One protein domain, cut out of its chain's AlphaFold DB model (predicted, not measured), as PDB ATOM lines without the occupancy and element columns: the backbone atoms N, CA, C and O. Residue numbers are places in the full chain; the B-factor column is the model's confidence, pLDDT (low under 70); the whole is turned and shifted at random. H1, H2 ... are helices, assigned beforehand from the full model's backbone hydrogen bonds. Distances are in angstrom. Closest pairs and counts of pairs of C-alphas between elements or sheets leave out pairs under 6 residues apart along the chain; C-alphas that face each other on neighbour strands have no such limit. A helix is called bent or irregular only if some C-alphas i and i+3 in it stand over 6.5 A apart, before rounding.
ATOM      1  N   GLU A   2     155.857 155.779 123.760       82.06
ATOM      2  CA  GLU A   2     155.535 157.223 123.818       82.06
ATOM      3  C   GLU A   2     154.059 157.577 123.584       82.06
ATOM      4  O   GLU A   2     153.511 158.415 124.296       82.06
ATOM      5  N   LYS A   3     153.378 156.913 122.637       82.81
ATOM      6  CA  LYS A   3     151.932 157.116 122.416       82.81
ATOM      7  C   LYS A   3     151.105 156.784 123.664       82.81
ATOM      8  O   LYS A   3     150.209 157.542 124.010       82.81
ATOM      9  N   ILE A   4     151.444 155.696 124.360       84.75
ATOM     10  CA  ILE A   4     150.770 155.274 125.599       84.75
ATOM     11  C   ILE A   4     151.022 156.301 126.704       84.75
ATOM     12  O   ILE A   4     150.087 156.716 127.381       84.75
ATOM     13  N   LEU A   5     152.262 156.778 126.834       85.31
ATOM     14  CA  LEU A   5     152.620 157.802 127.814       85.31
ATOM     15  C   LEU A   5     151.907 159.140 127.545       85.31
ATOM     16  O   LEU A   5     151.462 159.807 128.477       85.31
ATOM     17  N   LYS A   6     151.765 159.528 126.272       87.56
ATOM     18  CA  LYS A   6     151.033 160.735 125.862       87.56
ATOM     19  C   LYS A   6     149.546 160.630 126.200       87.56
ATOM     20  O   LYS A   6     148.989 161.576 126.750       87.56
ATOM     21  N   ILE A   7     148.933 159.478 125.918       86.31
ATOM     22  CA  ILE A   7     147.534 159.197 126.270       86.31
ATOM     23  C   ILE A   7     147.357 159.236 127.790       86.31
ATOM     24  O   ILE A   7     146.455 159.912 128.275       86.31
ATOM     25  N   TYR A   8     148.246 158.589 128.547       87.31
ATOM     26  CA  TYR A   8     148.214 158.610 130.010       87.31
ATOM     27  C   TYR A   8     148.251 160.041 130.559       87.31
ATOM     28  O   TYR A   8     147.351 160.421 131.300       87.31
ATOM     29  N   LYS A   9     149.212 160.865 130.123       87.31
ATOM     30  CA  LYS A   9     149.324 162.265 130.567       87.31
ATOM     31  C   LYS A   9     148.087 163.098 130.227       87.31
ATOM     32  O   LYS A   9     147.695 163.960 131.007       87.31
ATOM     33  N   GLN A  10     147.462 162.857 129.073       87.62
ATOM     34  CA  GLN A  10     146.218 163.536 128.694       87.62
ATOM     35  C   GLN A  10     145.047 163.126 129.594       87.62
ATOM     36  O   GLN A  10     144.295 163.986 130.057       87.62
ATOM     37  N   VAL A  11     144.904 161.827 129.867       88.12
ATOM     38  CA  VAL A  11     143.862 161.291 130.755       88.12
ATOM     39  C   VAL A  11     144.062 161.790 132.186       88.12
ATOM     40  O   VAL A  11     143.126 162.308 132.787       88.12
ATOM     41  N   GLU A  12     145.287 161.712 132.703       91.06
ATOM     42  CA  GLU A  12     145.690 162.223 134.015       91.06
ATOM     43  C   GLU A  12     145.350 163.712 134.161       91.06
ATOM     44  O   GLU A  12     144.641 164.098 135.092       91.06
ATOM     45  N   ALA A  13     145.777 164.541 133.201       88.12
ATOM     46  CA  ALA A  13     145.515 165.977 133.209       88.12
ATOM     47  C   ALA A  13     144.018 166.310 133.145       88.12
ATOM     48  O   ALA A  13     143.593 167.327 133.691       88.12
ATOM     49  N   THR A  14     143.214 165.463 132.498       90.81
ATOM     50  CA  THR A  14     141.761 165.647 132.405       90.81
ATOM     51  C   THR A  14     141.074 165.261 133.715       90.81
ATOM     52  O   THR A  14     140.321 166.061 134.266       90.81
ATOM     53  N   LEU A  15     141.362 164.069 134.249       91.88
ATOM     54  CA  LEU A  15     140.699 163.523 135.440       91.88
ATOM     55  C   LEU A  15     141.099 164.242 136.737       91.88
ATOM     56  O   LEU A  15     140.265 164.403 137.629       91.88
ATOM     57  N   ALA A  16     142.349 164.707 136.841       92.12
ATOM     58  CA  ALA A  16     142.835 165.464 137.998       92.12
ATOM     59  C   ALA A  16     142.394 166.943 137.995       92.12
ATOM     60  O   ALA A  16     142.648 167.672 138.960       92.12
ATOM     61  N   ASN A  17     141.755 167.414 136.917       93.94
ATOM     62  CA  ASN A  17     141.345 168.805 136.774       93.94
ATOM     63  C   ASN A  17     140.122 169.129 137.645       93.94
ATOM     64  O   ASN A  17     139.110 168.431 137.618       93.94
ATOM     65  N   VAL A  18     140.166 170.269 138.341       92.50
ATOM     66  CA  VAL A  18     139.035 170.777 139.134       92.50
ATOM     67  C   VAL A  18     137.797 171.024 138.266       92.50
ATOM     68  O   VAL A  18     136.686 170.769 138.717       92.50
ATOM     69  N   LYS A  19     137.960 171.456 137.006       95.00
ATOM     70  CA  LYS A  19     136.826 171.644 136.084       95.00
ATOM     71  C   LYS A  19     136.080 170.331 135.837       95.00
ATOM     72  O   LYS A  19     134.856 170.318 135.875       95.00
ATOM     73  N   PHE A  20     136.815 169.235 135.636       95.62
ATOM     74  CA  PHE A  20     136.218 167.908 135.483       95.62
ATOM     75  C   PHE A  20     135.493 167.481 136.764       95.62
ATOM     76  O   PHE A  20     134.341 167.057 136.695       95.62
ATOM     77  N   ALA A  21     136.122 167.680 137.928       95.31
ATOM     78  CA  ALA A  21     135.517 167.380 139.225       95.31
ATOM     79  C   ALA A  21     134.183 168.129 139.440       95.31
ATOM     80  O   ALA A  21     133.191 167.523 139.835       95.31
ATOM     81  N   VAL A  22     134.124 169.429 139.130       96.69
ATOM     82  CA  VAL A  22     132.890 170.228 139.243       96.69
ATOM     83  C   VAL A  22     131.795 169.695 138.317       96.69
ATOM     84  O   VAL A  22     130.648 169.566 138.743       96.69
ATOM     85  N   VAL A  23     132.138 169.343 137.074       97.50
ATOM     86  CA  VAL A  23     131.177 168.777 136.115       97.50
ATOM     87  C   VAL A  23     130.624 167.444 136.617       97.50
ATOM     88  O   VAL A  23     129.406 167.278 136.663       97.50
ATOM     89  N   ILE A  24     131.481 166.507 137.035       97.12
ATOM     90  CA  ILE A  24     131.025 165.173 137.449       97.12
ATOM     91  C   ILE A  24     130.216 165.211 138.753       97.12
ATOM     92  O   ILE A  24     129.213 164.512 138.862       97.12
ATOM     93  N   ILE A  25     130.583 166.079 139.705       96.50
ATOM     94  CA  ILE A  25     129.802 166.308 140.932       96.50
ATOM     95  C   ILE A  25     128.436 166.910 140.587       96.50
ATOM     96  O   ILE A  25     127.427 166.457 141.113       96.50
ATOM     97  N   SER A  26     128.381 167.876 139.665       97.81
ATOM     98  CA  SER A  26     127.111 168.476 139.235       97.81
ATOM     99  C   SER A  26     126.193 167.444 138.577       97.81
ATOM    100  O   SER A  26     125.006 167.392 138.888       97.81
ATOM    101  N   LEU A  27     126.741 166.574 137.719       98.00
ATOM    102  CA  LEU A  27     125.993 165.464 137.120       98.00
ATOM    103  C   LEU A  27     125.471 164.490 138.180       98.00
ATOM    104  O   LEU A  27     124.316 164.075 138.109       98.00
ATOM    105  N   PHE A  28     126.292 164.157 139.179       97.44
ATOM    106  CA  PHE A  28     125.878 163.316 140.299       97.44
ATOM    107  C   PHE A  28     124.741 163.956 141.107       97.44
ATOM    108  O   PHE A  28     123.741 163.295 141.380       97.44
ATOM    109  N   THR A  29     124.834 165.250 141.428       97.94
ATOM    110  CA  THR A  29     123.778 165.986 142.138       97.94
ATOM    111  C   THR A  29     122.477 166.034 141.337       97.94
ATOM    112  O   THR A  29     121.420 165.751 141.893       97.94
ATOM    113  N   ILE A  30     122.534 166.329 140.034       98.25
ATOM    114  CA  ILE A  30     121.350 166.318 139.157       98.25
ATOM    115  C   ILE A  30     120.723 164.919 139.121       98.25
ATOM    116  O   ILE A  30     119.502 164.793 139.213       98.25
ATOM    117  N   ALA A  31     121.543 163.867 139.035       98.00
ATOM    118  CA  ALA A  31     121.072 162.487 139.041       98.00
ATOM    119  C   ALA A  31     120.383 162.106 140.360       98.00
ATOM    120  O   ALA A  31     119.336 161.465 140.317       98.00
ATOM    121  N   LEU A  32     120.924 162.526 141.510       97.38
ATOM    122  CA  LEU A  32     120.288 162.313 142.813       97.38
ATOM    123  C   LEU A  32     118.954 163.053 142.919       97.38
ATOM    124  O   LEU A  32     117.961 162.430 143.269       97.38
ATOM    125  N   ILE A  33     118.911 164.340 142.554       97.94
ATOM    126  CA  ILE A  33     117.675 165.139 142.563       97.94
ATOM    127  C   ILE A  33     116.608 164.467 141.693       97.94
ATOM    128  O   ILE A  33     115.478 164.260 142.131       97.94
ATOM    129  N   TYR A  34     116.976 164.085 140.469       97.81
ATOM    130  CA  TYR A  34     116.077 163.380 139.564       97.81
ATOM    131  C   TYR A  34     115.618 162.036 140.147       97.81
ATOM    132  O   TYR A  34     114.425 161.746 140.139       97.81
ATOM    133  N   GLY A  35     116.536 161.242 140.709       97.25
ATOM    134  CA  GLY A  35     116.233 159.976 141.379       97.25
ATOM    135  C   GLY A  35     115.234 160.131 142.523       97.25
ATOM    136  O   GLY A  35     114.267 159.375 142.576       97.25
ATOM    137  N   THR A  36     115.397 161.153 143.366       95.88
ATOM    138  CA  THR A  36     114.482 161.447 144.479       95.88
ATOM    139  C   THR A  36     113.079 161.806 143.986       95.88
ATOM    140  O   THR A  36     112.093 161.313 144.533       95.88
ATOM    141  N   PHE A  37     112.952 162.601 142.916       96.56
ATOM    142  CA  PHE A  37     111.640 162.864 142.315       96.56
ATOM    143  C   PHE A  37     111.013 161.593 141.733       96.56
ATOM    144  O   PHE A  37     109.835 161.330 141.968       96.56
ATOM    145  N   MET A  38     111.787 160.784 141.005       96.62
ATOM    146  CA  MET A  38     111.293 159.520 140.451       96.62
ATOM    147  C   MET A  38     110.839 158.559 141.553       96.62
ATOM    148  O   MET A  38     109.810 157.910 141.407       96.62
ATOM    149  N   GLU A  39     111.555 158.495 142.670       94.94
ATOM    150  CA  GLU A  39     111.184 157.689 143.833       94.94
ATOM    151  C   GLU A  39     109.881 158.174 144.472       94.94
ATOM    152  O   GLU A  39     109.000 157.367 144.766       94.94
ATOM    153  N   SER A  40     109.716 159.493 144.606       93.56
ATOM    154  CA  SER A  40     108.501 160.091 145.160       93.56
ATOM    155  C   SER A  40     107.263 159.838 144.289       93.56
ATOM    156  O   SER A  40     106.203 159.533 144.832       93.56
ATOM    157  N   TYR A  41     107.376 159.965 142.959       94.50
ATOM    158  CA  TYR A  41     106.232 159.857 142.037       94.50
ATOM    159  C   TYR A  41     105.951 158.437 141.539       94.50
ATOM    160  O   TYR A  41     104.808 158.113 141.213       94.50
ATOM    161  N   HIS A  42     106.979 157.597 141.427       95.88
ATOM    162  CA  HIS A  42     106.910 156.302 140.738       95.88
ATOM    163  C   HIS A  42     107.344 155.124 141.622       95.88
ATOM    164  O   HIS A  42     107.221 153.968 141.216       95.88
ATOM    165  N   GLY A  43     107.822 155.408 142.833       93.56
ATOM    166  CA  GLY A  43     108.212 154.424 143.830       93.56
ATOM    167  C   GLY A  43     109.664 153.963 143.756       93.56
ATOM    168  O   GLY A  43     110.400 154.182 142.787       93.56
ATOM    169  N   THR A  44     110.073 153.291 144.829       91.06
ATOM    170  CA  THR A  44     111.467 152.921 145.105       91.06
ATOM    171  C   THR A  44     112.035 151.927 144.089       91.06
ATOM    172  O   THR A  44     113.162 152.101 143.625       91.06
ATOM    173  N   ASP A  45     111.276 150.901 143.684       91.44
ATOM    174  CA  ASP A  45     111.749 149.912 142.700       91.44
ATOM    175  C   ASP A  45     111.966 150.548 141.315       91.44
ATOM    176  O   ASP A  45     112.953 150.252 140.639       91.44
ATOM    177  N   TYR A  46     111.101 151.484 140.905       95.25
ATOM    178  CA  TYR A  46     111.262 152.202 139.638       95.25
ATOM    179  C   TYR A  46     112.510 153.095 139.649       95.25
ATOM    180  O   TYR A  46     113.334 153.012 138.734       95.25
ATOM    181  N   ALA A  47     112.695 153.897 140.705       95.81
ATOM    182  CA  ALA A  47     113.854 154.778 140.851       95.81
ATOM    183  C   ALA A  47     115.181 154.005 140.907       95.81
ATOM    184  O   ALA A  47     116.157 154.400 140.265       95.81
ATOM    185  N   ASN A  48     115.206 152.858 141.592       93.31
ATOM    186  CA  ASN A  48     116.370 151.974 141.620       93.31
ATOM    187  C   ASN A  48     116.738 151.459 140.224       93.31
ATOM    188  O   ASN A  48     117.902 151.537 139.829       93.31
ATOM    189  N   ARG A  49     115.759 150.971 139.453       94.31
ATOM    190  CA  ARG A  49     115.980 150.466 138.086       94.31
ATOM    191  C   ARG A  49     116.400 151.561 137.107       94.31
ATOM    192  O   ARG A  49     117.163 151.290 136.182       94.31
ATOM    193  N   LEU A  50     115.869 152.772 137.268       96.25
ATOM    194  CA  LEU A  50     116.092 153.891 136.352       96.25
ATOM    195  C   LEU A  50     117.398 154.650 136.639       96.25
ATOM    196  O   LEU A  50     118.105 155.020 135.697       96.25
ATOM    197  N   VAL A  51     117.701 154.881 137.920       96.31
ATOM    198  CA  VAL A  51     118.781 155.764 138.385       96.31
ATOM    199  C   VAL A  51     119.774 155.010 139.268       96.31
ATOM    200  O   VAL A  51     120.879 154.727 138.816       96.31
ATOM    201  N   TYR A  52     119.408 154.653 140.504       92.44
ATOM    202  CA  TYR A  52     120.395 154.310 141.541       92.44
ATOM    203  C   TYR A  52     121.208 153.035 141.271       92.44
ATOM    204  O   TYR A  52     122.364 152.955 141.680       92.44
ATOM    205  N   LYS A  53     120.636 152.051 140.566       91.75
ATOM    206  CA  LYS A  53     121.321 150.811 140.152       91.75
ATOM    207  C   LYS A  53     121.581 150.759 138.642       91.75
ATOM    208  O   LYS A  53     121.938 149.712 138.104       91.75
ATOM    209  N   ALA A  54     121.395 151.873 137.932       94.00
ATOM    210  CA  ALA A  54     121.618 151.930 136.496       94.00
ATOM    211  C   ALA A  54     123.108 152.088 136.161       94.00
ATOM    212  O   ALA A  54     123.858 152.796 136.834       94.00
ATOM    213  N   TRP A  55     123.537 151.473 135.058       93.75
ATOM    214  CA  TRP A  55     124.943 151.468 134.630       93.75
ATOM    215  C   TRP A  55     125.534 152.878 134.446       93.75
ATOM    216  O   TRP A  55     126.707 153.098 134.736       93.75
ATOM    217  N   TRP A  56     124.729 153.841 133.987       95.38
ATOM    218  CA  TRP A  56     125.170 155.216 133.752       95.38
ATOM    219  C   TRP A  56     125.435 155.960 135.068       95.38
ATOM    220  O   TRP A  56     126.385 156.733 135.156       95.38
ATOM    221  N   PHE A  57     124.647 155.692 136.112       95.50
ATOM    222  CA  PHE A  57     124.851 156.274 137.437       95.50
ATOM    223  C   PHE A  57     126.100 155.685 138.096       95.50
ATOM    224  O   PHE A  57     126.921 156.421 138.643       95.50
ATOM    225  N   MET A  58     126.314 154.374 137.931       92.94
ATOM    226  CA  MET A  58     127.560 153.713 138.338       92.94
ATOM    227  C   MET A  58     128.783 154.294 137.614       92.94
ATOM    228  O   MET A  58     129.837 154.462 138.223       92.94
ATOM    229  N   LEU A  59     128.648 154.670 136.337       95.38
ATOM    230  CA  LEU A  59     129.712 155.333 135.578       95.38
ATOM    231  C   LEU A  59     130.031 156.731 136.130       95.38
ATOM    232  O   LEU A  59     131.206 157.089 136.214       95.38
ATOM    233  N   ILE A  60     129.024 157.503 136.556       96.25
ATOM    234  CA  ILE A  60     129.240 158.802 137.216       96.25
ATOM    235  C   ILE A  60     130.015 158.616 138.527       96.25
ATOM    236  O   ILE A  60     131.005 159.313 138.755       96.25
ATOM    237  N   GLN A  61     129.618 157.646 139.359       95.06
ATOM    238  CA  GLN A  61     130.320 157.336 140.610       95.06
ATOM    239  C   GLN A  61     131.767 156.884 140.368       95.06
ATOM    240  O   GLN A  61     132.682 157.339 141.056       95.06
ATOM    241  N   LEU A  62     131.998 156.045 139.354       95.56
ATOM    242  CA  LEU A  62     133.347 155.652 138.944       95.56
ATOM    243  C   LEU A  62     134.165 156.864 138.473       95.56
ATOM    244  O   LEU A  62     135.332 157.000 138.836       95.56
ATOM    245  N   GLY A  63     133.555 157.774 137.711       95.94
ATOM    246  CA  GLY A  63     134.181 159.026 137.284       95.94
ATOM    247  C   GLY A  63     134.605 159.906 138.463       95.94
ATOM    248  O   GLY A  63     135.719 160.432 138.466       95.94
ATOM    249  N   MET A  64     133.762 160.016 139.495       95.88
ATOM    250  CA  MET A  64     134.110 160.706 140.744       95.88
ATOM    251  C   MET A  64     135.287 160.032 141.454       95.88
ATOM    252  O   MET A  64     136.244 160.715 141.818       95.88
ATOM    253  N   PHE A  65     135.248 158.706 141.609       96.75
ATOM    254  CA  PHE A  65     136.336 157.940 142.219       96.75
ATOM    255  C   PHE A  65     137.666 158.174 141.491       96.75
ATOM    256  O   PHE A  65     138.664 158.528 142.119       96.75
ATOM    257  N   LEU A  66     137.673 158.054 140.160       95.94
ATOM    258  CA  LEU A  66     138.862 158.278 139.338       95.94
ATOM    259  C   LEU A  66     139.356 159.725 139.418       95.94
ATOM    260  O   LEU A  66     140.565 159.947 139.471       95.94
ATOM    261  N   SER A  67     138.449 160.705 139.470       95.81
ATOM    262  CA  SER A  67     138.826 162.110 139.645       95.81
ATOM    263  C   SER A  67     139.530 162.343 140.982       95.81
ATOM    264  O   SER A  67     140.619 162.915 141.005       95.81
ATOM    265  N   ILE A  68     138.960 161.844 142.084       95.69
ATOM    266  CA  ILE A  68     139.535 161.953 143.434       95.69
ATOM    267  C   ILE A  68     140.892 161.244 143.489       95.69
ATOM    268  O   ILE A  68     141.862 161.801 144.009       95.69
ATOM    269  N   PHE A  69     140.981 160.042 142.919       95.81
ATOM    270  CA  PHE A  69     142.209 159.257 142.879       95.81
ATOM    271  C   PHE A  69     143.320 159.994 142.121       95.81
ATOM    272  O   PHE A  69     144.381 160.259 142.688       95.81
ATOM    273  N   MET A  70     143.063 160.421 140.880       94.44
ATOM    274  CA  MET A  70     144.056 161.129 140.062       94.44
ATOM    275  C   MET A  70     144.444 162.477 140.679       94.44
ATOM    276  O   MET A  70     145.628 162.797 140.772       94.44
ATOM    277  N   ALA A  71     143.479 163.236 141.202       91.94
ATOM    278  CA  ALA A  71     143.736 164.490 141.908       91.94
ATOM    279  C   ALA A  71     144.635 164.314 143.149       91.94
ATOM    280  O   ALA A  71     145.345 165.251 143.536       91.94
ATOM    281  N   THR A  72     144.606 163.136 143.774       92.25
ATOM    282  CA  THR A  72     145.458 162.787 144.916       92.25
ATOM    283  C   THR A  72     146.866 162.407 144.456       92.25
ATOM    284  O   THR A  72     147.842 162.931 144.996       92.25
ATOM    285  N   VAL A  73     146.976 161.564 143.423       91.81
ATOM    286  CA  VAL A  73     148.253 161.075 142.872       91.81
ATOM    287  C   VAL A  73     149.098 162.212 142.291       91.81
ATOM    288  O   VAL A  73     150.270 162.333 142.641       91.81
ATOM    289  N   VAL A  74     148.506 163.110 141.494       90.38
ATOM    290  CA  VAL A  74     149.213 164.243 140.851       90.38
ATOM    291  C   VAL A  74     149.845 165.204 141.866       90.38
ATOM    292  O   VAL A  74     150.776 165.945 141.554       90.38
ATOM    293  N   ARG A  75     149.352 165.219 143.108       88.88
ATOM    294  CA  ARG A  75     149.862 166.103 144.163       88.88
ATOM    295  C   ARG A  75     151.004 165.490 144.970       88.88
ATOM    296  O   ARG A  75     151.480 166.154 145.887       88.88
ATOM    297  N   LEU A  76     151.432 164.262 144.689       87.50
ATOM    298  CA  LEU A  76     152.589 163.654 145.348       87.50
ATOM    299  C   LEU A  76     153.904 164.340 144.917       87.50
ATOM    300  O   LEU A  76     153.984 164.848 143.798       87.50
ATOM    301  N   PRO A  77     154.947 164.374 145.774       86.12
ATOM    302  CA  PRO A  77     155.040 163.812 147.127       86.12
ATOM    303  C   PRO A  77     154.326 164.653 148.201       86.12
ATOM    304  O   PRO A  77     154.147 165.865 148.063       86.12
ATOM    305  N   MET A  78     153.920 164.001 149.299       85.69
ATOM    306  CA  MET A  78     153.116 164.629 150.353       85.69
ATOM    307  C   MET A  78     153.827 165.820 151.009       85.69
ATOM    308  O   MET A  78     154.875 165.685 151.638       85.69
ATOM    309  N   LYS A  79     153.210 167.003 150.918       87.94
ATOM    310  CA  LYS A  79     153.665 168.219 151.609       87.94
ATOM    311  C   LYS A  79     152.992 168.319 152.977       87.94
ATOM    312  O   LYS A  79     151.785 168.109 153.066       87.94
ATOM    313  N   LYS A  80     153.719 168.762 154.013       83.88
ATOM    314  CA  LYS A  80     153.185 168.878 155.388       83.88
ATOM    315  C   LYS A  80     151.874 169.671 155.480       83.88
ATOM    316  O   LYS A  80     150.962 169.277 156.195       83.88
ATOM    317  N   ARG A  81     151.735 170.743 154.688       86.12
ATOM    318  CA  ARG A  81     150.511 171.569 154.633       86.12
ATOM    319  C   ARG A  81     149.281 170.862 154.035       86.12
ATOM    320  O   ARG A  81     148.180 171.390 154.104       86.12
ATOM    321  N   LEU A  82     149.467 169.712 153.385       88.38
ATOM    322  CA  LEU A  82     148.428 168.972 152.666       88.38
ATOM    323  C   LEU A  82     148.036 167.662 153.362       88.38
ATOM    324  O   LEU A  82     147.203 166.947 152.819       88.38
ATOM    325  N   HIS A  83     148.560 167.338 154.554       90.00
ATOM    326  CA  HIS A  83     148.190 166.095 155.250       90.00
ATOM    327  C   HIS A  83     146.674 165.942 155.407       90.00
ATOM    328  O   HIS A  83     146.127 164.923 154.995       90.00
ATOM    329  N   GLY A  84     145.979 166.988 155.866       91.88
ATOM    330  CA  GLY A  84     144.516 166.967 155.947       91.88
ATOM    331  C   GLY A  84     143.835 166.731 154.592       91.88
ATOM    332  O   GLY A  84     142.882 165.967 154.514       91.88
ATOM    333  N   PHE A  85     144.369 167.299 153.501       93.44
ATOM    334  CA  PHE A  85     143.853 167.050 152.148       93.44
ATOM    335  C   PHE A  85     143.947 165.560 151.773       93.44
ATOM    336  O   PHE A  85     142.947 164.993 151.335       93.44
ATOM    337  N   TYR A  86     145.101 164.915 151.986       94.75
ATOM    338  CA  TYR A  86     145.274 163.492 151.664       94.75
ATOM    339  C   TYR A  86     144.395 162.591 152.527       94.75
ATOM    340  O   TYR A  86     143.822 161.644 152.002       94.75
ATOM    341  N   VAL A  87     144.244 162.894 153.821       95.38
ATOM    342  CA  VAL A  87     143.395 162.105 154.728       95.38
ATOM    343  C   VAL A  87     141.922 162.178 154.302       95.38
ATOM    344  O   VAL A  87     141.261 161.144 154.245       95.38
ATOM    345  N   ILE A  88     141.426 163.361 153.910       96.12
ATOM    346  CA  ILE A  88     140.061 163.516 153.374       96.12
ATOM    347  C   ILE A  88     139.880 162.687 152.097       96.12
ATOM    348  O   ILE A  88     138.904 161.951 151.973       96.12
ATOM    349  N   HIS A  89     140.815 162.788 151.148       95.31
ATOM    350  CA  HIS A  89     140.693 162.087 149.865       95.31
ATOM    351  C   HIS A  89     140.825 160.572 150.032       95.31
ATOM    352  O   HIS A  89     140.063 159.832 149.421       95.31
ATOM    353  N   ALA A  90     141.721 160.103 150.903       96.06
ATOM    354  CA  ALA A  90     141.808 158.695 151.272       96.06
ATOM    355  C   ALA A  90     140.496 158.204 151.901       96.06
ATOM    356  O   ALA A  90     139.998 157.150 151.516       96.06
ATOM    357  N   GLY A  91     139.893 158.994 152.797       97.56
ATOM    358  CA  GLY A  91     138.590 158.687 153.382       97.56
ATOM    359  C   GLY A  91     137.480 158.557 152.334       97.56
ATOM    360  O   GLY A  91     136.738 157.576 152.349       97.56
ATOM    361  N   LEU A  92     137.417 159.483 151.371       96.94
ATOM    362  CA  LEU A  92     136.476 159.411 150.247       96.94
ATOM    363  C   LEU A  92     136.707 158.164 149.379       96.94
ATOM    364  O   LEU A  92     135.750 157.464 149.059       96.94
ATOM    365  N   LEU A  93     137.958 157.852 149.023       97.38
ATOM    366  CA  LEU A  93     138.291 156.663 148.227       97.38
ATOM    367  C   LEU A  93     137.898 155.368 148.949       97.38
ATOM    368  O   LEU A  93     137.292 154.493 148.335       97.38
ATOM    369  N   ILE A  94     138.180 155.269 150.251       97.38
ATOM    370  CA  ILE A  94     137.795 154.120 151.082       97.38
ATOM    371  C   ILE A  94     136.264 153.994 151.155       97.38
ATOM    372  O   ILE A  94     135.739 152.886 151.053       97.38
ATOM    373  N   LEU A  95     135.536 155.110 151.264       96.56
ATOM    374  CA  LEU A  95     134.070 155.117 151.255       96.56
ATOM    375  C   LEU A  95     133.516 154.588 149.922       96.56
ATOM    376  O   LEU A  95     132.654 153.707 149.932       96.56
ATOM    377  N   PHE A  96     134.040 155.058 148.783       95.44
ATOM    378  CA  PHE A  96     133.665 154.548 147.458       95.44
ATOM    379  C   PHE A  96     133.980 153.057 147.302       95.44
ATOM    380  O   PHE A  96     133.138 152.309 146.807       95.44
ATOM    381  N   MET A  97     135.150 152.603 147.764       95.19
ATOM    382  CA  MET A  97     135.506 151.180 147.759       95.19
ATOM    383  C   MET A  97     134.522 150.356 148.596       95.19
ATOM    384  O   MET A  97     134.024 149.339 148.122       95.19
ATOM    385  N   GLY A  98     134.173 150.814 149.801       95.56
ATOM    386  CA  GLY A  98     133.153 150.176 150.633       95.56
ATOM    387  C   GLY A  98     131.791 150.103 149.942       95.56
ATOM    388  O   GLY A  98     131.158 149.047 149.912       95.56
ATOM    389  N   SER A  99     131.352 151.198 149.318       93.00
ATOM    390  CA  SER A  99     130.113 151.222 148.531       93.00
ATOM    391  C   SER A  99     130.148 150.224 147.369       93.00
ATOM    392  O   SER A  99     129.167 149.527 147.132       93.00
ATOM    393  N   PHE A 100     131.284 150.092 146.682       93.25
ATOM    394  CA  PHE A 100     131.462 149.131 145.595       93.25
ATOM    395  C   PHE A 100     131.420 147.672 146.081       93.25
ATOM    396  O   PHE A 100     130.742 146.846 145.472       93.25
ATOM    397  N   PHE A 101     132.057 147.355 147.214       94.00
ATOM    398  CA  PHE A 101     131.937 146.028 147.835       94.00
ATOM    399  C   PHE A 101     130.492 145.702 148.224       94.00
ATOM    400  O   PHE A 101     130.041 144.579 147.993       94.00
ATOM    401  N   THR A 102     129.766 146.691 148.758       93.06
ATOM    402  CA  THR A 102     128.328 146.574 149.065       93.06
ATOM    403  C   THR A 102     127.519 146.318 147.794       93.06
ATOM    404  O   THR A 102     126.634 145.479 147.791       93.06
ATOM    405  N   TYR A 103     127.832 147.004 146.696       89.31
ATOM    406  CA  TYR A 103     127.122 146.842 145.429       89.31
ATOM    407  C   TYR A 103     127.274 145.433 144.831       89.31
ATOM    408  O   TYR A 103     126.318 144.909 144.268       89.31
ATOM    409  N   ILE A 104     128.455 144.815 144.949       90.75
ATOM    410  CA  ILE A 104     128.712 143.482 144.376       90.75
ATOM    411  C   ILE A 104     128.179 142.359 145.271       90.75
ATOM    412  O   ILE A 104     127.620 141.393 144.761       90.75
ATOM    413  N   ASN A 105     128.396 142.460 146.585       92.56
ATOM    414  CA  ASN A 105     128.204 141.343 147.519       92.56
ATOM    415  C   ASN A 105     127.150 141.618 148.598       92.56
ATOM    416  O   ASN A 105     126.900 140.758 149.440       92.56
ATOM    417  N   GLY A 106     126.584 142.823 148.631       92.44
ATOM    418  CA  GLY A 106     125.550 143.180 149.589       92.44
ATOM    419  C   GLY A 106     124.253 142.435 149.306       92.44
ATOM    420  O   GLY A 106     123.930 142.106 148.163       92.44
ATOM    421  N   VAL A 107     123.503 142.180 150.369       92.31
ATOM    422  CA  VAL A 107     122.184 141.561 150.287       92.31
ATOM    423  C   VAL A 107     121.186 142.511 150.915       92.31
ATOM    424  O   VAL A 107     121.338 142.870 152.077       92.31
ATOM    425  N   PHE A 514     132.324 148.360 157.208       94.69
ATOM    426  CA  PHE A 514     133.568 148.766 157.863       94.69
ATOM    427  C   PHE A 514     134.290 149.877 157.088       94.69
ATOM    428  O   PHE A 514     134.608 150.919 157.657       94.69
ATOM    429  N   PHE A 515     134.481 149.700 155.777       96.69
ATOM    430  CA  PHE A 515     135.138 150.694 154.927       96.69
ATOM    431  C   PHE A 515     134.361 152.012 154.882       96.69
ATOM    432  O   PHE A 515     134.959 153.076 154.984       96.69
ATOM    433  N   LYS A 516     133.027 151.977 154.801       96.12
ATOM    434  CA  LYS A 516     132.205 153.198 154.809       96.12
ATOM    435  C   LYS A 516     132.339 153.970 156.123       96.12
ATOM    436  O   LYS A 516     132.513 155.190 156.088       96.12
ATOM    437  N   TYR A 517     132.335 153.282 157.268       96.19
ATOM    438  CA  TYR A 517     132.558 153.921 158.569       96.19
ATOM    439  C   TYR A 517     133.985 154.455 158.718       96.19
ATOM    440  O   TYR A 517     134.159 155.605 159.118       96.19
ATOM    441  N   LEU A 518     134.998 153.672 158.338       97.75
ATOM    442  CA  LEU A 518     136.396 154.102 158.372       97.75
ATOM    443  C   LEU A 518     136.636 155.309 157.457       97.75
ATOM    444  O   LEU A 518     137.253 156.288 157.869       97.75
ATOM    445  N   GLY A 519     136.114 155.272 156.232       97.62
ATOM    446  CA  GLY A 519     136.199 156.375 155.280       97.62
ATOM    447  C   GLY A 519     135.544 157.645 155.821       97.62
ATOM    448  O   GLY A 519     136.154 158.712 155.790       97.62
ATOM    449  N   SER A 520     134.350 157.520 156.408       97.44
ATOM    450  CA  SER A 520     133.642 158.634 157.054       97.44
ATOM    451  C   SER A 520     134.436 159.217 158.228       97.44
ATOM    452  O   SER A 520     134.586 160.435 158.329       97.44
ATOM    453  N   LEU A 521     135.018 158.361 159.075       97.88
ATOM    454  CA  LEU A 521     135.886 158.779 160.176       97.88
ATOM    455  C   LEU A 521     137.116 159.544 159.664       97.88
ATOM    456  O   LEU A 521     137.444 160.606 160.192       97.88
ATOM    457  N   LEU A 522     137.771 159.050 158.610       97.88
ATOM    458  CA  LEU A 522     138.919 159.720 157.997       97.88
ATOM    459  C   LEU A 522     138.537 161.062 157.367       97.88
ATOM    460  O   LEU A 522     139.304 162.012 157.478       97.88
ATOM    461  N   ILE A 523     137.354 161.191 156.763       97.56
ATOM    462  CA  ILE A 523     136.868 162.483 156.255       97.56
ATOM    463  C   ILE A 523     136.745 163.492 157.402       97.56
ATOM    464  O   ILE A 523     137.219 164.622 157.271       97.56
ATOM    465  N   VAL A 524     136.171 163.088 158.539       97.62
ATOM    466  CA  VAL A 524     136.024 163.953 159.722       97.62
ATOM    467  C   VAL A 524     137.391 164.335 160.294       97.62
ATOM    468  O   VAL A 524     137.700 165.524 160.413       97.62
ATOM    469  N   LEU A 525     138.248 163.353 160.588       96.94
ATOM    470  CA  LEU A 525     139.588 163.592 161.138       96.94
ATOM    471  C   LEU A 525     140.464 164.410 160.182       96.94
ATOM    472  O   LEU A 525     141.158 165.335 160.600       96.94
ATOM    473  N   GLY A 526     140.401 164.108 158.888       96.06
ATOM    474  CA  GLY A 526     141.105 164.835 157.842       96.06
ATOM    475  C   GLY A 526     140.630 166.278 157.717       96.06
ATOM    476  O   GLY A 526     141.462 167.168 157.547       96.06
ATOM    477  N   SER A 527     139.327 166.533 157.876       95.06
ATOM    478  CA  SER A 527     138.754 167.886 157.888       95.06
ATOM    479  C   SER A 527     139.233 168.693 159.092       95.06
ATOM    480  O   SER A 527     139.674 169.831 158.927       95.06
ATOM    481  N   ILE A 528     139.242 168.087 160.285       95.50
ATOM    482  CA  ILE A 528     139.790 168.701 161.504       95.50
ATOM    483  C   ILE A 528     141.278 169.021 161.312       95.50
ATOM    484  O   ILE A 528     141.708 170.150 161.547       95.50
ATOM    485  N   TRP A 529     142.066 168.062 160.819       94.31
ATOM    486  CA  TRP A 529     143.493 168.259 160.556       94.31
ATOM    487  C   TRP A 529     143.715 169.373 159.522       94.31
ATOM    488  O   TRP A 529     144.520 170.283 159.739       94.31
ATOM    489  N   HIS A 530     142.971 169.356 158.415       92.50
ATOM    490  CA  HIS A 530     143.056 170.376 157.372       92.50
ATOM    491  C   HIS A 530     142.787 171.778 157.931       92.50
ATOM    492  O   HIS A 530     143.544 172.708 157.650       92.50
ATOM    493  N   PHE A 531     141.756 171.913 158.767       92.12
ATOM    494  CA  PHE A 531     141.428 173.164 159.437       92.12
ATOM    495  C   PHE A 531     142.536 173.618 160.396       92.12
ATOM    496  O   PHE A 531     142.945 174.776 160.341       92.12
ATOM    497  N   ILE A 532     143.072 172.722 161.233       91.94
ATOM    498  CA  ILE A 532     144.130 173.052 162.207       91.94
ATOM    499  C   ILE A 532     145.405 173.537 161.508       91.94
ATOM    500  O   ILE A 532     145.973 174.549 161.918       91.94
ATOM    501  N   ILE A 533     145.841 172.863 160.438       89.06
ATOM    502  CA  ILE A 533     147.035 173.262 159.672       89.06
ATOM    503  C   ILE A 533     146.846 174.630 159.012       89.06
ATOM    504  O   ILE A 533     147.777 175.435 158.989       89.06
ATOM    505  N   ASN A 534     145.663 174.885 158.450       82.81
ATOM    506  CA  ASN A 534     145.387 176.098 157.680       82.81
ATOM    507  C   ASN A 534     144.830 177.244 158.535       82.81
ATOM    508  O   ASN A 534     144.508 178.312 158.004       82.81
ATOM    509  N   ARG A 535     144.739 177.064 159.858       83.31
ATOM    510  CA  ARG A 535     144.301 178.105 160.783       83.31
ATOM    511  C   ARG A 535     145.308 179.256 160.750       83.31
ATOM    512  O   ARG A 535     146.425 179.141 161.252       83.31
TER     513      ARG A 535
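What this domain is: This is residues 2 to 107 and 514 to 535 of the 543 residues of the protein "ResB domain-containing protein" of Halobacteriovoraceae bacterium (UniProt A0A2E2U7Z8). Helix H4 lies in the middle between H2 and H5, H6 packs along H5, H3 folds back on H2, and residues 2 to 10 of H1 stick out. The 128 printed residues include six named helices, H1 to H6, and no named strand: all helix. The whole is only just loose, close to compact, with a radius of gyration of the C-alphas of 17.0 A and spans of 50, 41 and 28 A.

Where its parts are: Find C-alpha 2 at (155.535, 157.223, 123.818), where H1, residues 2 to 15, begins. Next come H2, 18 to 42, 35.3 A long; H3, 44 to 52; H4, 55 to 73, 26.5 A; and H5, 80 to 105, 38.0 A. H6, 514 to 534, 29.8 A, ends at (145.387, 176.098, 157.680). H3 is only just irregular, C-alphas 49 and 52 being 6.8 A apart; H5 is irregular, with 7.7 A between C-alphas 81 and 84.

How they stand to each other: Look first at H4, the hub. Its closest C-alphas to H2 are those of Ser 67 and Ala 21, 6.2 A, where they touch at a shallow tilt of 29 degrees, opposite ways. H4 and H5, a hairpin, touch at Phe 65 and Leu 93, closest C-alphas 6.4 A. H5 touches H6, closest C-alphas Gly 91 and Gly 519, 3.8 A, at 15 degrees, opposite ways. Every O i to N i+4 pair is within hydrogen-bond range in H1, H2, H4 and H6; H3 has 4 of 5, H5 20 of 22.

The domain as a whole: Residues 108 to 513 are not printed; C-alphas 107 and 514 are 15.5 A apart across the cut. No printed residue is under 70 in pLDDT.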